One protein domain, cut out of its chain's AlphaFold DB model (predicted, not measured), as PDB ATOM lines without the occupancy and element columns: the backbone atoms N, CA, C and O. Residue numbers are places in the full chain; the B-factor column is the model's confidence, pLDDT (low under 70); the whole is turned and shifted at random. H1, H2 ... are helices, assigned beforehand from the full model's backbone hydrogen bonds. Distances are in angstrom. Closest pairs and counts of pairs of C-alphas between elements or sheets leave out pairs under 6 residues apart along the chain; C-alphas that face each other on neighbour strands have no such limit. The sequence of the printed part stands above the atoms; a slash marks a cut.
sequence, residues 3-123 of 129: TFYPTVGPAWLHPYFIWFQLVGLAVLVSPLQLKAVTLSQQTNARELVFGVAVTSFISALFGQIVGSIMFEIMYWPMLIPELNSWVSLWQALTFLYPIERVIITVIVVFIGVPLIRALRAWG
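This is residues 3 to 123 of the 129 residues of an uncharacterized protein of Candidatus Bathyarchaeota archaeon (UniProt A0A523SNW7). A long helical hairpin, H4 and H5, makes the length of a rod; its two helices cross at a shallow tilt and splay apart toward the link that joins them. The shorter H2 and H3 follow one another along one side of this hairpin, H2 packing on both long helices and H3 on H4, while the tiny H1 sits by the start of H5. The printed part has 121 residues with five named helices, H1 to H5 in chain order, and no named strand: all helix. It is loose, with a radius of gyration of the C-alphas of 17.7 A, and spans 55 by 25 by 20 A.

Find C-alpha 83 at (305.901, 75.195, 176.501); from there H5, residues 83 to 121, runs 54.5 A to C-alpha 121 at (253.316, 62.615, 183.388). It has a kink of 40 degrees near residue 95. H4, residues 45 to 75, begins at (262.873, 61.062, 193.293) and runs 43.6 A. H2, residues 15 to 29, covers 21.5 A, H3, residues 32 to 41, 14.3 A, and H1, residues 10 to 13, 5.0 A.

Look first at the hairpin: H4 and H5 touch, closest at the C-alphas of Phe 57 and Thr 105, 5.4 A, opposite ways at a shallow tilt of 34 degrees, only just short of steep. H2 touches H5 at the C-alphas of Phe 17 and Thr 94, 4.9 A, and H4 at those of Gly 24 and Leu 61, 5.8 A. H3 touches H4, with the C-alphas of Ala 36 and Gly 51 4.1 A apart, at a steep tilt of 46 degrees. H1 touches H5 at the C-alphas of Leu 13 and Val 87, 5.6 A; H3 and H5 are apart. In H3 and H4 every O i to N i+4 pair is within hydrogen-bond range, in H2 8 of 11 and in H5 31 of 35; H1 is too short for such a pair.

The C-alphas of Glu 82 and Gly 123, the two farthest apart, are 56.3 A from each other. The printed part has no cut and no long link. Look for pLDDT under 70 at residues 3 to 11, 40 and 43.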
ATOM      1  N   THR A   3     297.612  62.108 177.127       60.06
ATOM      2  CA  THR A   3     298.601  62.327 178.187       60.06
ATOM      3  C   THR A   3     300.050  62.327 177.702       60.06
ATOM      4  O   THR A   3     300.882  62.987 178.313       60.06
ATOM      5  N   PHE A   4     300.341  61.613 176.612       66.25
ATOM      6  CA  PHE A   4     301.692  61.355 176.122       66.25
ATOM      7  C   PHE A   4     301.988  61.989 174.746       66.25
ATOM      8  O   PHE A   4     303.056  61.723 174.198       66.25
ATOM      9  N   TYR A   5     301.087  62.800 174.175       57.81
ATOM     10  CA  TYR A   5     301.173  63.292 172.790       57.81
ATOM     11  C   TYR A   5     301.348  64.827 172.711       57.81
ATOM     12  O   TYR A   5     300.526  65.538 173.270       57.81
ATOM     13  N   PRO A   6     302.314  65.374 171.932       69.19
ATOM     14  CA  PRO A   6     303.773  65.202 172.029       69.19
ATOM     15  C   PRO A   6     304.352  65.985 173.247       69.19
ATOM     16  O   PRO A   6     303.708  65.992 174.284       69.19
ATOM     17  N   THR A   7     305.545  66.612 173.197       62.78
ATOM     18  CA  THR A   7     306.294  67.269 174.319       62.78
ATOM     19  C   THR A   7     305.514  68.219 175.245       62.78
ATOM     20  O   THR A   7     306.031  68.594 176.295       62.78
ATOM     21  N   VAL A   8     304.290  68.606 174.881       67.38
ATOM     22  CA  VAL A   8     303.379  69.431 175.687       67.38
ATOM     23  C   VAL A   8     302.315  68.649 176.453       67.38
ATOM     24  O   VAL A   8     301.560  69.251 177.210       67.38
ATOM     25  N   GLY A   9     302.255  67.329 176.293       69.00
ATOM     26  CA  GLY A   9     301.282  66.491 176.979       69.00
ATOM     27  C   GLY A   9     301.409  66.600 178.508       69.00
ATOM     28  O   GLY A   9     302.524  66.704 179.044       69.00
ATOM     29  N   PRO A  10     300.292  66.541 179.252       68.00
ATOM     30  CA  PRO A  10     300.307  66.754 180.693       68.00
ATOM     31  C   PRO A  10     301.107  65.700 181.466       68.00
ATOM     32  O   PRO A  10     301.556  65.998 182.568       68.00
ATOM     33  N   ALA A  11     301.367  64.507 180.911       69.69
ATOM     34  CA  ALA A  11     302.257  63.540 181.566       69.69
ATOM     35  C   ALA A  11     303.704  64.018 181.684       69.69
ATOM     36  O   ALA A  11     304.407  63.571 182.588       69.69
ATOM     37  N   TRP A  12     304.137  64.929 180.812       70.38
ATOM     38  CA  TRP A  12     305.490  65.478 180.823       70.38
ATOM     39  C   TRP A  12     305.565  66.793 181.603       70.38
ATOM     40  O   TRP A  12     306.525  67.022 182.333       70.38
ATOM     41  N   LEU A  13     304.545  67.646 181.464       74.75
ATOM     42  CA  LEU A  13     304.552  69.012 181.995       74.75
ATOM     43  C   LEU A  13     303.901  69.157 183.375       74.75
ATOM     44  O   LEU A  13     304.359  69.951 184.197       74.75
ATOM     45  N   HIS A  14     302.820  68.424 183.639       77.38
ATOM     46  CA  HIS A  14     302.104  68.504 184.910       77.38
ATOM     47  C   HIS A  14     301.346  67.199 185.212       77.38
ATOM     48  O   HIS A  14     300.124  67.137 185.057       77.38
ATOM     49  N   PRO A  15     302.046  66.146 185.682       74.56
ATOM     50  CA  PRO A  15     301.475  64.807 185.858       74.56
ATOM     51  C   PRO A  15     300.275  64.769 186.807       74.56
ATOM     52  O   PRO A  15     299.437  63.876 186.717       74.56
ATOM     53  N   TYR A  16     300.162  65.754 187.704       75.19
ATOM     54  CA  TYR A  16     299.016  65.887 188.594       75.19
ATOM     55  C   TYR A  16     297.713  66.028 187.795       75.19
ATOM     56  O   TYR A  16     296.727  65.408 188.155       75.19
ATOM     57  N   PHE A  17     297.697  66.683 186.634       74.12
ATOM     58  CA  PHE A  17     296.499  66.777 185.784       74.12
ATOM     59  C   PHE A  17     295.857  65.409 185.446       74.12
ATOM     60  O   PHE A  17     294.651  65.303 185.207       74.12
ATOM     61  N   ILE A  18     296.647  64.332 185.475       74.81
ATOM     62  CA  ILE A  18     296.222  62.973 185.132       74.81
ATOM     63  C   ILE A  18     295.279  62.373 186.182       74.81
ATOM     64  O   ILE A  18     294.452  61.529 185.826       74.81
ATOM     65  N   TRP A  19     295.338  62.798 187.454       76.81
ATOM     66  CA  TRP A  19     294.521  62.188 188.516       76.81
ATOM     67  C   TRP A  19     293.029  62.251 188.176       76.81
ATOM     68  O   TRP A  19     292.317  61.257 188.316       76.81
ATOM     69  N   PHE A  20     292.563  63.384 187.643       72.38
ATOM     70  CA  PHE A  20     291.154  63.575 187.313       72.38
ATOM     71  C   PHE A  20     290.735  62.751 186.092       72.38
ATOM     72  O   PHE A  20     289.629  62.217 186.048       72.38
ATOM     73  N   GLN A  21     291.640  62.574 185.127       71.50
ATOM     74  CA  GLN A  21     291.402  61.706 183.975       71.50
ATOM     75  C   GLN A  21     291.325  60.233 184.382       71.50
ATOM     76  O   GLN A  21     290.465  59.516 183.882       71.50
ATOM     77  N   LEU A  22     292.167  59.786 185.320       77.19
ATOM     78  CA  LEU A  22     292.110  58.425 185.863       77.19
ATOM     79  C   LEU A  22     290.815  58.179 186.634       77.19
ATOM     80  O   LEU A  22     290.194  57.136 186.448       77.19
ATOM     81  N   VAL A  23     290.372  59.149 187.440       76.88
ATOM     82  CA  VAL A  23     289.057  59.095 188.096       76.88
ATOM     83  C   VAL A  23     287.952  59.008 187.046       76.88
ATOM     84  O   VAL A  23     287.092  58.135 187.135       76.88
ATOM     85  N   GLY A  24     288.000  59.855 186.016       71.50
ATOM     86  CA  GLY A  24     287.011  59.840 184.944       71.50
ATOM     87  C   GLY A  24     286.957  58.506 184.198       71.50
ATOM     88  O   GLY A  24     285.876  57.984 183.942       71.50
ATOM     89  N   LEU A  25     288.116  57.912 183.911       74.81
ATOM     90  CA  LEU A  25     288.231  56.635 183.208       74.81
ATOM     91  C   LEU A  25     287.787  55.458 184.089       74.81
ATOM     92  O   LEU A  25     287.078  54.575 183.614       74.81
ATOM     93  N   ALA A  26     288.112  55.483 185.384       78.94
ATOM     94  CA  ALA A  26     287.613  54.511 186.356       78.94
ATOM     95  C   ALA A  26     286.081  54.560 186.476       78.94
ATOM     96  O   ALA A  26     285.427  53.519 186.525       78.94
ATOM     97  N   VAL A  27     285.492  55.761 186.470       76.06
ATOM     98  CA  VAL A  27     284.034  55.941 186.467       76.06
ATOM     99  C   VAL A  27     283.421  55.475 185.139       76.06
ATOM    100  O   VAL A  27     282.358  54.857 185.153       76.06
ATOM    101  N   LEU A  28     284.081  55.724 184.005       72.44
ATOM    102  CA  LEU A  28     283.596  55.330 182.680       72.44
ATOM    103  C   LEU A  28     283.561  53.803 182.506       72.44
ATOM    104  O   LEU A  28     282.575  53.276 182.002       72.44
ATOM    105  N   VAL A  29     284.620  53.107 182.930       77.25
ATOM    106  CA  VAL A  29     284.743  51.637 182.846       77.25
ATOM    107  C   VAL A  29     283.881  50.931 183.901       77.25
ATOM    108  O   VAL A  29     283.547  49.755 183.765       77.25
ATOM    109  N   SER A  30     283.491  51.644 184.956       77.31
ATOM    110  CA  SER A  30     282.648  51.103 186.015       77.31
ATOM    111  C   SER A  30     281.230  50.770 185.520       77.31
ATOM    112  O   SER A  30     280.646  51.523 184.733       77.31
ATOM    113  N   PRO A  31     280.581  49.720 186.071       74.62
ATOM    114  CA  PRO A  31     279.158  49.445 185.848       74.62
ATOM    115  C   PRO A  31     278.224  50.548 186.391       74.62
ATOM    116  O   PRO A  31     277.000  50.410 186.321       74.62
ATOM    117  N   LEU A  32     278.771  51.653 186.919       74.75
ATOM    118  CA  LEU A  32     278.023  52.842 187.325       74.75
ATOM    119  C   LEU A  32     277.097  53.359 186.221       74.75
ATOM    120  O   LEU A  32     276.005  53.806 186.550       74.75
ATOM    121  N   GLN A  33     277.484  53.269 184.944       73.69
ATOM    122  CA  GLN A  33     276.626  53.693 183.829       73.69
ATOM    123  C   GLN A  33     275.338  52.873 183.749       73.69
ATOM    124  O   GLN A  33     274.243  53.429 183.771       73.69
ATOM    125  N   LEU A  34     275.463  51.543 183.730       74.75
ATOM    126  CA  LEU A  34     274.320  50.626 183.677       74.75
ATOM    127  C   LEU A  34     273.421  50.802 184.909       74.75
ATOM    128  O   LEU A  34     272.191  50.831 184.811       74.75
ATOM    129  N   LYS A  35     274.035  51.004 186.079       77.94
ATOM    130  CA  LYS A  35     273.306  51.274 187.321       77.94
ATOM    131  C   LYS A  35     272.618  52.644 187.309       77.94
ATOM    132  O   LYS A  35     271.518  52.781 187.820       77.94
ATOM    133  N   ALA A  36     273.225  53.662 186.709       76.56
ATOM    134  CA  ALA A  36     272.633  54.991 186.607       76.56
ATOM    135  C   ALA A  36     271.447  55.027 185.639       76.56
ATOM    136  O   ALA A  36     270.443  55.664 185.947       76.56
ATOM    137  N   VAL A  37     271.524  54.307 184.516       75.94
ATOM    138  CA  VAL A  37     270.407  54.177 183.568       75.94
ATOM    139  C   VAL A  37     269.215  53.504 184.244       75.94
ATOM    140  O   VAL A  37     268.111  54.047 184.229       75.94
ATOM    141  N   THR A  38     269.441  52.383 184.927       76.31
ATOM    142  CA  THR A  38     268.373  51.677 185.655       76.31
ATOM    143  C   THR A  38     267.781  52.515 186.791       76.31
ATOM    144  O   THR A  38     266.563  52.563 186.940       76.31
ATOM    145  N   LEU A  39     268.602  53.250 187.550       78.12
ATOM    146  CA  LEU A  39     268.124  54.185 188.578       78.12
ATOM    147  C   LEU A  39     267.369  55.380 187.984       78.12
ATOM    148  O   LEU A  39     266.398  55.848 188.574       78.12
ATOM    149  N   SER A  40     267.758  55.844 186.795       69.25
ATOM    150  CA  SER A  40     267.052  56.925 186.110       69.25
ATOM    151  C   SER A  40     265.643  56.517 185.688       69.25
ATOM    152  O   SER A  40     264.781  57.381 185.600       69.25
ATOM    153  N   GLN A  41     265.377  55.222 185.486       73.12
ATOM    154  CA  GLN A  41     264.059  54.679 185.132       73.12
ATOM    155  C   GLN A  41     263.118  54.526 186.335       73.12
ATOM    156  O   GLN A  41     261.903  54.461 186.158       73.12
ATOM    157  N   GLN A  42     263.649  54.541 187.558       73.38
ATOM    158  CA  GLN A  42     262.848  54.400 188.771       73.38
ATOM    159  C   GLN A  42     261.949  55.616 189.012       73.38
ATOM    160  O   GLN A  42     262.236  56.748 188.604       73.38
ATOM    161  N   THR A  43     260.829  55.386 189.694       68.12
ATOM    162  CA  THR A  43     259.867  56.437 190.061       68.12
ATOM    163  C   THR A  43     260.344  57.257 191.263       68.12
ATOM    164  O   THR A  43     259.885  58.382 191.473       68.12
ATOM    165  N   ASN A  44     261.284  56.719 192.045       83.94
ATOM    166  CA  ASN A  44     261.819  57.378 193.225       83.94
ATOM    167  C   ASN A  44     262.608  58.641 192.844       83.94
ATOM    168  O   ASN A  44     263.551  58.611 192.054       83.94
ATOM    169  N   ALA A  45     262.242  59.760 193.469       81.62
ATOM    170  CA  ALA A  45     262.873  61.062 193.293       81.62
ATOM    171  C   ALA A  45     264.398  61.025 193.441       81.62
ATOM    172  O   ALA A  45     265.112  61.611 192.630       81.62
ATOM    173  N   ARG A  46     264.883  60.344 194.481       84.00
ATOM    174  CA  ARG A  46     266.306  60.303 194.823       84.00
ATOM    175  C   ARG A  46     267.103  59.488 193.810       84.00
ATOM    176  O   ARG A  46     268.214  59.868 193.456       84.00
ATOM    177  N   GLU A  47     266.524  58.391 193.339       84.44
ATOM    178  CA  GLU A  47     267.145  57.492 192.363       84.44
ATOM    179  C   GLU A  47     267.181  58.128 190.977       84.44
ATOM    180  O   GLU A  47     268.219  58.079 190.323       84.44
ATOM    181  N   LEU A  48     266.114  58.834 190.588       84.81
ATOM    182  CA  LEU A  48     266.079  59.623 189.361       84.81
ATOM    183  C   LEU A  48     267.143  60.729 189.371       84.81
ATOM    184  O   LEU A  48     267.903  60.856 188.414       84.81
ATOM    185  N   VAL A  49     267.233  61.503 190.461       87.75
ATOM    186  CA  VAL A  49     268.268  62.540 190.627       87.75
ATOM    187  C   VAL A  49     269.662  61.934 190.510       87.75
ATOM    188  O   VAL A  49     270.492  62.452 189.768       87.75
ATOM    189  N   PHE A  50     269.916  60.822 191.201       86.25
ATOM    190  CA  PHE A  50     271.212  60.152 191.154       86.25
ATOM    191  C   PHE A  50     271.529  59.599 189.757       86.25
ATOM    192  O   PHE A  50     272.640  59.782 189.266       86.25
ATOM    193  N   GLY A  51     270.557  58.979 189.086       85.00
ATOM    194  CA  GLY A  51     270.711  58.461 187.726       85.00
ATOM    195  C   GLY A  51     271.033  59.563 186.716       85.00
ATOM    196  O   GLY A  51     271.973  59.430 185.932       85.00
ATOM    197  N   VAL A  52     270.322  60.693 186.775       87.25
ATOM    198  CA  VAL A  52     270.584  61.867 185.921       87.25
ATOM    199  C   VAL A  52     271.941  62.499 186.242       87.25
ATOM    200  O   VAL A  52     272.698  62.835 185.331       87.25
ATOM    201  N   ALA A  53     272.290  62.623 187.524       87.69
ATOM    202  CA  ALA A  53     273.579  63.167 187.942       87.69
ATOM    203  C   ALA A  53     274.742  62.313 187.421       87.69
ATOM    204  O   ALA A  53     275.674  62.832 186.819       87.69
ATOM    205  N   VAL A  54     274.676  60.993 187.596       86.31
ATOM    206  CA  VAL A  54     275.758  60.096 187.175       86.31
ATOM    207  C   VAL A  54     275.859  60.023 185.652       86.31
ATOM    208  O   VAL A  54     276.963  60.103 185.122       86.31
ATOM    209  N   THR A  55     274.741  59.926 184.928       86.38
ATOM    210  CA  THR A  55     274.776  59.887 183.452       86.38
ATOM    211  C   THR A  55     275.325  61.184 182.853       86.38
ATOM    212  O   THR A  55     276.179  61.139 181.963       86.38
ATOM    213  N   SER A  56     274.904  62.341 183.366       88.31
ATOM    214  CA  SER A  56     275.411  63.644 182.913       88.31
ATOM    215  C   SER A  56     276.878  63.868 183.274       88.31
ATOM    216  O   SER A  56     277.654  64.294 182.417       88.31
ATOM    217  N   PHE A  57     277.292  63.500 184.488       86.69
ATOM    218  CA  PHE A  57     278.687  63.570 184.918       86.69
ATOM    219  C   PHE A  57     279.595  62.721 184.020       86.69
ATOM    220  O   PHE A  57     280.629  63.195 183.553       86.69
ATOM    221  N   ILE A  58     279.179  61.493 183.704       85.56
ATOM    222  CA  ILE A  58     279.926  60.592 182.817       85.56
ATOM    223  C   ILE A  58     280.018  61.154 181.396       85.56
ATOM    224  O   ILE A  58     281.091  61.134 180.791       85.56
ATOM    225  N   SER A  59     278.921  61.713 180.887       85.94
ATOM    226  CA  SER A  59     278.890  62.349 179.567       85.94
ATOM    227  C   SER A  59     279.844  63.550 179.500       85.94
ATOM    228  O   SER A  59     280.585  63.709 178.529       85.94
ATOM    229  N   ALA A  60     279.893  64.362 180.560       88.31
ATOM    230  CA  ALA A  60     280.790  65.510 180.658       88.31
ATOM    231  C   ALA A  60     282.271  65.097 180.777       88.31
ATOM    232  O   ALA A  60     283.144  65.737 180.185       88.31
ATOM    233  N   LEU A  61     282.571  64.010 181.498       84.56
ATOM    234  CA  LEU A  61     283.920  63.436 181.570       84.56
ATOM    235  C   LEU A  61     284.397  62.931 180.205       84.56
ATOM    236  O   LEU A  61     285.532  63.202 179.812       84.56
ATOM    237  N   PHE A  62     283.531  62.243 179.460       84.25
ATOM    238  CA  PHE A  62     283.853  61.807 178.103       84.25
ATOM    239  C   PHE A  62     284.128  63.004 177.180       84.25
ATOM    240  O   PHE A  62     285.162  63.044 176.510       84.25
ATOM    241  N   GLY A  63     283.252  64.015 177.214       85.50
ATOM    242  CA  GLY A  63     283.426  65.254 176.454       85.50
ATOM    243  C   GLY A  63     284.738  65.973 176.772       85.50
ATOM    244  O   GLY A  63     285.380  66.499 175.868       85.50
ATOM    245  N   GLN A  64     285.195  65.934 178.026       85.25
ATOM    246  CA  GLN A  64     286.497  66.481 178.403       85.25
ATOM    247  C   GLN A  64     287.654  65.743 177.737       85.25
ATOM    248  O   GLN A  64     288.525  66.394 177.182       85.25
ATOM    249  N   ILE A  65     287.678  64.408 177.786       81.88
ATOM    250  CA  ILE A  65     288.781  63.623 177.209       81.88
ATOM    251  C   ILE A  65     288.902  63.915 175.711       81.88
ATOM    252  O   ILE A  65     289.993  64.208 175.221       81.88
ATOM    253  N   VAL A  66     287.775  63.879 174.996       85.94
ATOM    254  CA  VAL A  66     287.732  64.170 173.558       85.94
ATOM    255  C   VAL A  66     288.108  65.627 173.283       85.94
ATOM    256  O   VAL A  66     288.933  65.895 172.411       85.94
ATOM    257  N   GLY A  67     287.555  66.568 174.051       86.31
ATOM    258  CA  GLY A  67     287.831  67.996 173.907       86.31
ATOM    259  C   GLY A  67     289.296  68.345 174.158       86.31
ATOM    260  O   GLY A  67     289.871  69.120 173.399       86.31
ATOM    261  N   SER A  68     289.932  67.734 175.160       81.12
ATOM    262  CA  SER A  68     291.353  67.938 175.435       81.12
ATOM    263  C   SER A  68     292.232  67.395 174.297       81.12
ATOM    264  O   SER A  68     293.160  68.084 173.883       81.12
ATOM    265  N   ILE A  69     291.894  66.236 173.708       82.25
ATOM    266  CA  ILE A  69     292.580  65.715 172.506       82.25
ATOM    267  C   ILE A  69     292.466  66.695 171.338       82.25
ATOM    268  O   ILE A  69     293.469  67.022 170.704       82.25
ATOM    269  N   MET A  70     291.252  67.169 171.045       86.81
ATOM    270  CA  MET A  70     291.048  68.116 169.947       86.81
ATOM    271  C   MET A  70     291.789  69.434 170.188       86.81
ATOM    272  O   MET A  70     292.380  69.973 169.255       86.81
ATOM    273  N   PHE A  71     291.802  69.925 171.428       86.25
ATOM    274  CA  PHE A  71     292.522  71.137 171.805       86.25
ATOM    275  C   PHE A  71     294.031  71.012 171.554       86.25
ATOM    276  O   PHE A  71     294.612  71.877 170.904       86.25
ATOM    277  N   GLU A  72     294.664  69.920 171.991       83.38
ATOM    278  CA  GLU A  72     296.090  69.686 171.722       83.38
ATOM    279  C   GLU A  72     296.400  69.664 170.225       83.38
ATOM    280  O   GLU A  72     297.312  70.357 169.778       83.38
ATOM    281  N   ILE A  73     295.610  68.925 169.440       84.62
ATOM    282  CA  ILE A  73     295.825  68.778 167.992       84.62
ATOM    283  C   ILE A  73     295.671  70.113 167.256       84.62
ATOM    284  O   ILE A  73     296.400  70.374 166.301       84.62
ATOM    285  N   MET A  74     294.711  70.946 167.661       87.38
ATOM    286  CA  MET A  74     294.422  72.200 166.964       87.38
ATOM    287  C   MET A  74     295.376  73.336 167.341       87.38
ATOM    288  O   MET A  74     295.679  74.175 166.494       87.38
ATOM    289  N   TYR A  75     295.821  73.398 168.599       85.19
ATOM    290  CA  TYR A  75     296.555  74.557 169.112       85.19
ATOM    291  C   TYR A  75     298.070  74.342 169.180       85.19
ATOM    292  O   TYR A  75     298.820  75.322 169.085       85.19
ATOM    293  N   TRP A  76     298.544  73.097 169.284       78.50
ATOM    294  CA  TRP A  76     299.972  72.775 169.232       78.50
ATOM    295  C   TRP A  76     300.399  72.278 167.843       78.50
ATOM    296  O   TRP A  76     299.738  71.406 167.284       78.50
ATOM    297  N   PRO A  77     301.537  72.730 167.281       80.12
ATOM    298  CA  PRO A  77     302.399  73.833 167.725       80.12
ATOM    299  C   PRO A  77     302.007  75.195 167.118       80.12
ATOM    300  O   PRO A  77     302.709  76.179 167.322       80.12
ATOM    301  N   MET A  78     300.931  75.261 166.327       82.19
ATOM    302  CA  MET A  78     300.673  76.394 165.428       82.19
ATOM    303  C   MET A  78     300.183  77.668 166.135       82.19
ATOM    304  O   MET A  78     300.526  78.761 165.691       82.19
ATOM    305  N   LEU A  79     299.394  77.552 167.209       84.12
ATOM    306  CA  LEU A  79     298.781  78.702 167.896       84.12
ATOM    307  C   LEU A  79     299.443  79.021 169.239       84.12
ATOM    308  O   LEU A  79     299.565  80.189 169.595       84.12
ATOM    309  N   ILE A  80     299.877  78.001 169.982       83.50
ATOM    310  CA  ILE A  80     300.563  78.169 171.269       83.50
ATOM    311  C   ILE A  80     301.884  77.398 171.205       83.50
ATOM    312  O   ILE A  80     301.926  76.249 171.627       83.50
ATOM    313  N   PRO A  81     302.965  77.979 170.666       78.25
ATOM    314  CA  PRO A  81     304.242  77.276 170.512       78.25
ATOM    315  C   PRO A  81     305.072  77.215 171.808       78.25
ATOM    316  O   PRO A  81     306.014  76.433 171.912       78.25
ATOM    317  N   GLU A  82     304.752  78.035 172.811       85.88
ATOM    318  CA  GLU A  82     305.535  78.142 174.046       85.88
ATOM    319  C   GLU A  82     305.153  77.079 175.082       85.88
ATOM    320  O   GLU A  82     304.034  77.068 175.593       85.88
ATOM    321  N   LEU A  83     306.113  76.242 175.488       82.00
ATOM    322  CA  LEU A  83     305.901  75.195 176.501       82.00
ATOM    323  C   LEU A  83     305.423  75.734 177.859       82.00
ATOM    324  O   LEU A  83     304.570  75.116 178.491       82.00
ATOM    325  N   ASN A  84     305.922  76.891 178.306       84.75
ATOM    326  CA  ASN A  84     305.515  77.479 179.590       84.75
ATOM    327  C   ASN A  84     304.021  77.840 179.616       84.75
ATOM    328  O   ASN A  84     303.362  77.688 180.648       84.75
ATOM    329  N   SER A  85     303.471  78.251 178.471       86.06
ATOM    330  CA  SER A  85     302.044  78.536 178.315       86.06
ATOM    331  C   SER A  85     301.201  77.264 178.467       86.06
ATOM    332  O   SER A  85     300.165  77.296 179.131       86.06
ATOM    333  N   TRP A  86     301.688  76.116 177.978       83.75
ATOM    334  CA  TRP A  86     301.052  74.810 178.203       83.75
ATOM    335  C   TRP A  86     301.123  74.355 179.661       83.75
ATOM    336  O   TRP A  86     300.123  73.880 180.189       83.75
ATOM    337  N   VAL A  87     302.261  74.542 180.342       84.88
ATOM    338  CA  VAL A  87     302.388  74.226 181.780       84.88
ATOM    339  C   VAL A  87     301.342  74.991 182.594       84.88
ATOM    340  O   VAL A  87     300.619  74.389 183.390       84.88
ATOM    341  N   SER A  88     301.238  76.305 182.372       87.31
ATOM    342  CA  SER A  88     300.274  77.167 183.067       87.31
ATOM    343  C   SER A  88     298.828  76.742 182.786       87.31
ATOM    344  O   SER A  88     298.009  76.624 183.701       87.31
ATOM    345  N   LEU A  89     298.529  76.413 181.525       87.12
ATOM    346  CA  LEU A  89     297.215  75.935 181.109       87.12
ATOM    347  C   LEU A  89     296.850  74.606 181.790       87.12
ATOM    348  O   LEU A  89     295.758  74.490 182.347       87.12
ATOM    349  N   TRP A  90     297.762  73.632 181.849       84.62
ATOM    350  CA  TRP A  90     297.514  72.365 182.549       84.62
ATOM    351  C   TRP A  90     297.313  72.541 184.053       84.62
ATOM    352  O   TRP A  90     296.433  71.899 184.636       84.62
ATOM    353  N   GLN A  91     298.079  73.429 184.690       86.88
ATOM    354  CA  GLN A  91     297.905  73.753 186.107       86.88
ATOM    355  C   GLN A  91     296.527  74.368 186.375       86.88
ATOM    356  O   GLN A  91     295.822  73.917 187.277       86.88
ATOM    357  N   ALA A  92     296.102  75.335 185.558       88.06
ATOM    358  CA  ALA A  92     294.783  75.947 185.685       88.06
ATOM    359  C   ALA A  92     293.657  74.917 185.482       88.06
ATOM    360  O   ALA A  92     292.741  74.810 186.305       88.06
ATOM    361  N   LEU A  93     293.750  74.101 184.426       86.19
ATOM    362  CA  LEU A  93     292.739  73.093 184.099       86.19
ATOM    363  C   LEU A  93     292.640  71.970 185.141       86.19
ATOM    364  O   LEU A  93     291.565  71.393 185.299       86.19
ATOM    365  N   THR A  94     293.714  71.690 185.885       85.12
ATOM    366  CA  THR A  94     293.719  70.694 186.976       85.12
ATOM    367  C   THR A  94     292.660  70.998 188.034       85.12
ATOM    368  O   THR A  94     292.038  70.078 188.565       85.12
ATOM    369  N   PHE A  95     292.426  72.279 188.323       84.88
ATOM    370  CA  PHE A  95     291.432  72.711 189.308       84.88
ATOM    371  C   PHE A  95     290.122  73.138 188.656       84.88
ATOM    372  O   PHE A  95     289.048  72.860 189.193       84.88
ATOM    373  N   LEU A  96     290.197  73.779 187.487       89.06
ATOM    374  CA  LEU A  96     289.019  74.304 186.811       89.06
ATOM    375  C   LEU A  96     288.091  73.188 186.319       89.06
ATOM    376  O   LEU A  96     286.883  73.275 186.537       89.06
ATOM    377  N   TYR A  97     288.630  72.118 185.722       85.88
ATOM    378  CA  TYR A  97     287.791  71.051 185.174       85.88
ATOM    379  C   TYR A  97     286.937  70.334 186.225       85.88
ATOM    380  O   TYR A  97     285.733  70.220 185.999       85.88
ATOM    381  N   PRO A  98     287.465  69.890 187.383       85.88
ATOM    382  CA  PRO A  98     286.624  69.307 188.426       85.88
ATOM    383  C   PRO A  98     285.459  70.215 188.842       85.88
ATOM    384  O   PRO A  98     284.326  69.745 188.958       85.88
ATOM    385  N   ILE A  99     285.715  71.517 189.010       90.19
ATOM    386  CA  ILE A  99     284.700  72.505 189.405       90.19
ATOM    387  C   ILE A  99     283.639  72.647 188.311       90.19
ATOM    388  O   ILE A  99     282.444  72.523 188.583       90.19
ATOM    389  N   GLU A 100     284.067  72.844 187.065       90.44
ATOM    390  CA  GLU A 100     283.180  72.957 185.906       90.44
ATOM    391  C   GLU A 100     282.281  71.718 185.767       90.44
ATOM    392  O   GLU A 100     281.076  71.838 185.539       90.44
ATOM    393  N   ARG A 101     282.830  70.512 185.966       88.31
ATOM    394  CA  ARG A 101     282.077  69.250 185.869       88.31
ATOM    395  C   ARG A 101     281.021  69.113 186.960       88.31
ATOM    396  O   ARG A 101     279.920  68.641 186.668       88.31
ATOM    397  N   VAL A 102     281.310  69.556 188.183       89.62
ATOM    398  CA  VAL A 102     280.309  69.596 189.260       89.62
ATOM    399  C   VAL A 102     279.193  70.580 188.911       89.62
ATOM    400  O   VAL A 102     278.022  70.216 189.000       89.62
ATOM    401  N   ILE A 103     279.533  71.783 188.437       93.25
ATOM    402  CA  ILE A 103     278.546  72.808 188.059       93.25
ATOM    403  C   ILE A 103     277.632  72.307 186.933       93.25
ATOM    404  O   ILE A 103     276.410  72.377 187.067       93.25
ATOM    405  N   ILE A 104     278.198  71.748 185.858       91.31
ATOM    406  CA  ILE A 104     277.424  71.196 184.734       91.31
ATOM    407  C   ILE A 104     276.477  70.099 185.225       91.31
ATOM    408  O   ILE A 104     275.295  70.114 184.891       91.31
ATOM    409  N   THR A 105     276.972  69.177 186.052       92.00
ATOM    410  CA  THR A 105     276.157  68.079 186.591       92.00
ATOM    411  C   THR A 105     274.984  68.610 187.410       92.00
ATOM    412  O   THR A 105     273.852  68.165 187.235       92.00
ATOM    413  N   VAL A 106     275.226  69.603 188.268       92.88
ATOM    414  CA  VAL A 106     274.181  70.242 189.075       92.88
ATOM    415  C   VAL A 106     273.129  70.905 188.182       92.88
ATOM    416  O   VAL A 106     271.937  70.654 188.364       92.88
ATOM    417  N   ILE A 107     273.546  71.685 187.180       94.62
ATOM    418  CA  ILE A 107     272.631  72.335 186.228       94.62
ATOM    419  C   ILE A 107     271.790  71.293 185.481       94.62
ATOM    420  O   ILE A 107     270.568  71.428 185.389       94.62
ATOM    421  N   VAL A 108     272.416  70.221 184.987       93.25
ATOM    422  CA  VAL A 108     271.713  69.154 184.267       93.25
ATOM    423  C   VAL A 108     270.726  68.426 185.173       93.25
ATOM    424  O   VAL A 108     269.637  68.092 184.720       93.25
ATOM    425  N   VAL A 109     271.031  68.221 186.452       93.38
ATOM    426  CA  VAL A 109     270.066  67.657 187.407       93.38
ATOM    427  C   VAL A 109     268.862  68.583 187.584       93.38
ATOM    428  O   VAL A 109     267.724  68.113 187.524       93.38
ATOM    429  N   PHE A 110     269.091  69.889 187.752       93.38
ATOM    430  CA  PHE A 110     268.018  70.872 187.935       93.38
ATOM    431  C   PHE A 110     267.086  70.983 186.726       93.38
ATOM    432  O   PHE A 110     265.898  71.230 186.913       93.38
ATOM    433  N   ILE A 111     267.591  70.780 185.509       94.44
ATOM    434  CA  ILE A 111     266.785  70.847 184.280       94.44
ATOM    435  C   ILE A 111     266.221  69.466 183.913       94.44
ATOM    436  O   ILE A 111     265.031  69.311 183.637       94.44
ATOM    437  N   GLY A 112     267.073  68.445 183.931       88.88
ATOM    438  CA  GLY A 112     266.783  67.098 183.456       88.88
ATOM    439  C   GLY A 112     265.782  66.351 184.331       88.88
ATOM    440  O   GLY A 112     264.902  65.682 183.800       88.88
ATOM    441  N   VAL A 113     265.848  66.489 185.659       90.19
ATOM    442  CA  VAL A 113     264.913  65.784 186.554       90.19
ATOM    443  C   VAL A 113     263.470  66.286 186.388       90.19
ATOM    444  O   VAL A 113     262.586  65.445 186.194       90.19
ATOM    445  N   PRO A 114     263.181  67.606 186.415       91.12
ATOM    446  CA  PRO A 114     261.842  68.112 186.112       91.12
ATOM    447  C   PRO A 114     261.373  67.748 184.705       91.12
ATOM    448  O   PRO A 114     260.222  67.345 184.548       91.12
ATOM    449  N   LEU A 115     262.257  67.820 183.705       90.19
ATOM    450  CA  LEU A 115     261.932  67.454 182.327       90.19
ATOM    451  C   LEU A 115     261.510  65.982 182.217       90.19
ATOM    452  O   LEU A 115     260.464  65.685 181.647       90.19
ATOM    453  N   ILE A 116     262.273  65.063 182.817       88.69
ATOM    454  CA  ILE A 116     261.952  63.629 182.823       88.69
ATOM    455  C   ILE A 116     260.613  63.372 183.521       88.69
ATOM    456  O   ILE A 116     259.796  62.589 183.033       88.69
ATOM    457  N   ARG A 117     260.358  64.039 184.651       87.19
ATOM    458  CA  ARG A 117     259.076  63.921 185.362       87.19
ATOM    459  C   ARG A 117     257.908  64.436 184.536       87.19
ATOM    460  O   ARG A 117     256.872  63.778 184.502       87.19
ATOM    461  N   ALA A 118     258.080  65.581 183.880       90.62
ATOM    462  CA  ALA A 118     257.075  66.133 182.988       90.62
ATOM    463  C   ALA A 118     256.780  65.142 181.859       90.62
ATOM    464  O   ALA A 118     255.638  64.744 181.701       90.62
ATOM    465  N   LEU A 119     257.793  64.632 181.159       88.25
ATOM    466  CA  LEU A 119     257.599  63.662 180.073       88.25
ATOM    467  C   LEU A 119     256.848  62.397 180.526       88.25
ATOM    468  O   LEU A 119     255.924  61.954 179.843       88.25
ATOM    469  N   ARG A 120     257.169  61.862 181.710       86.44
ATOM    470  CA  ARG A 120     256.450  60.710 182.281       86.44
ATOM    471  C   ARG A 120     254.996  61.008 182.614       86.44
ATOM    472  O   ARG A 120     254.148  60.148 182.400       86.44
ATOM    473  N   ALA A 121     254.694  62.206 183.112       87.44
ATOM    474  CA  ALA A 121     253.316  62.615 183.388       87.44
ATOM    475  C   ALA A 121     252.451  62.651 182.113       87.44
ATOM    476  O   ALA A 121     251.239  62.486 182.192       87.44
ATOM    477  N   TRP A 122     253.080  62.812 180.946       87.75
ATOM    478  CA  TRP A 122     252.434  62.780 179.632       87.75
ATOM    479  C   TRP A 122     252.456  61.388 178.971       87.75
ATOM    480  O   TRP A 122     252.060  61.257 177.816       87.75
ATOM    481  N   GLY A 123     252.896  60.347 179.686       83.06
ATOM    482  CA  GLY A 123     252.873  58.958 179.217       83.06
ATOM    483  C   GLY A 123     254.111  58.502 178.439       83.06
ATOM    484  O   GLY A 123     254.104  57.395 177.904       83.06
TER     485      GLY A 123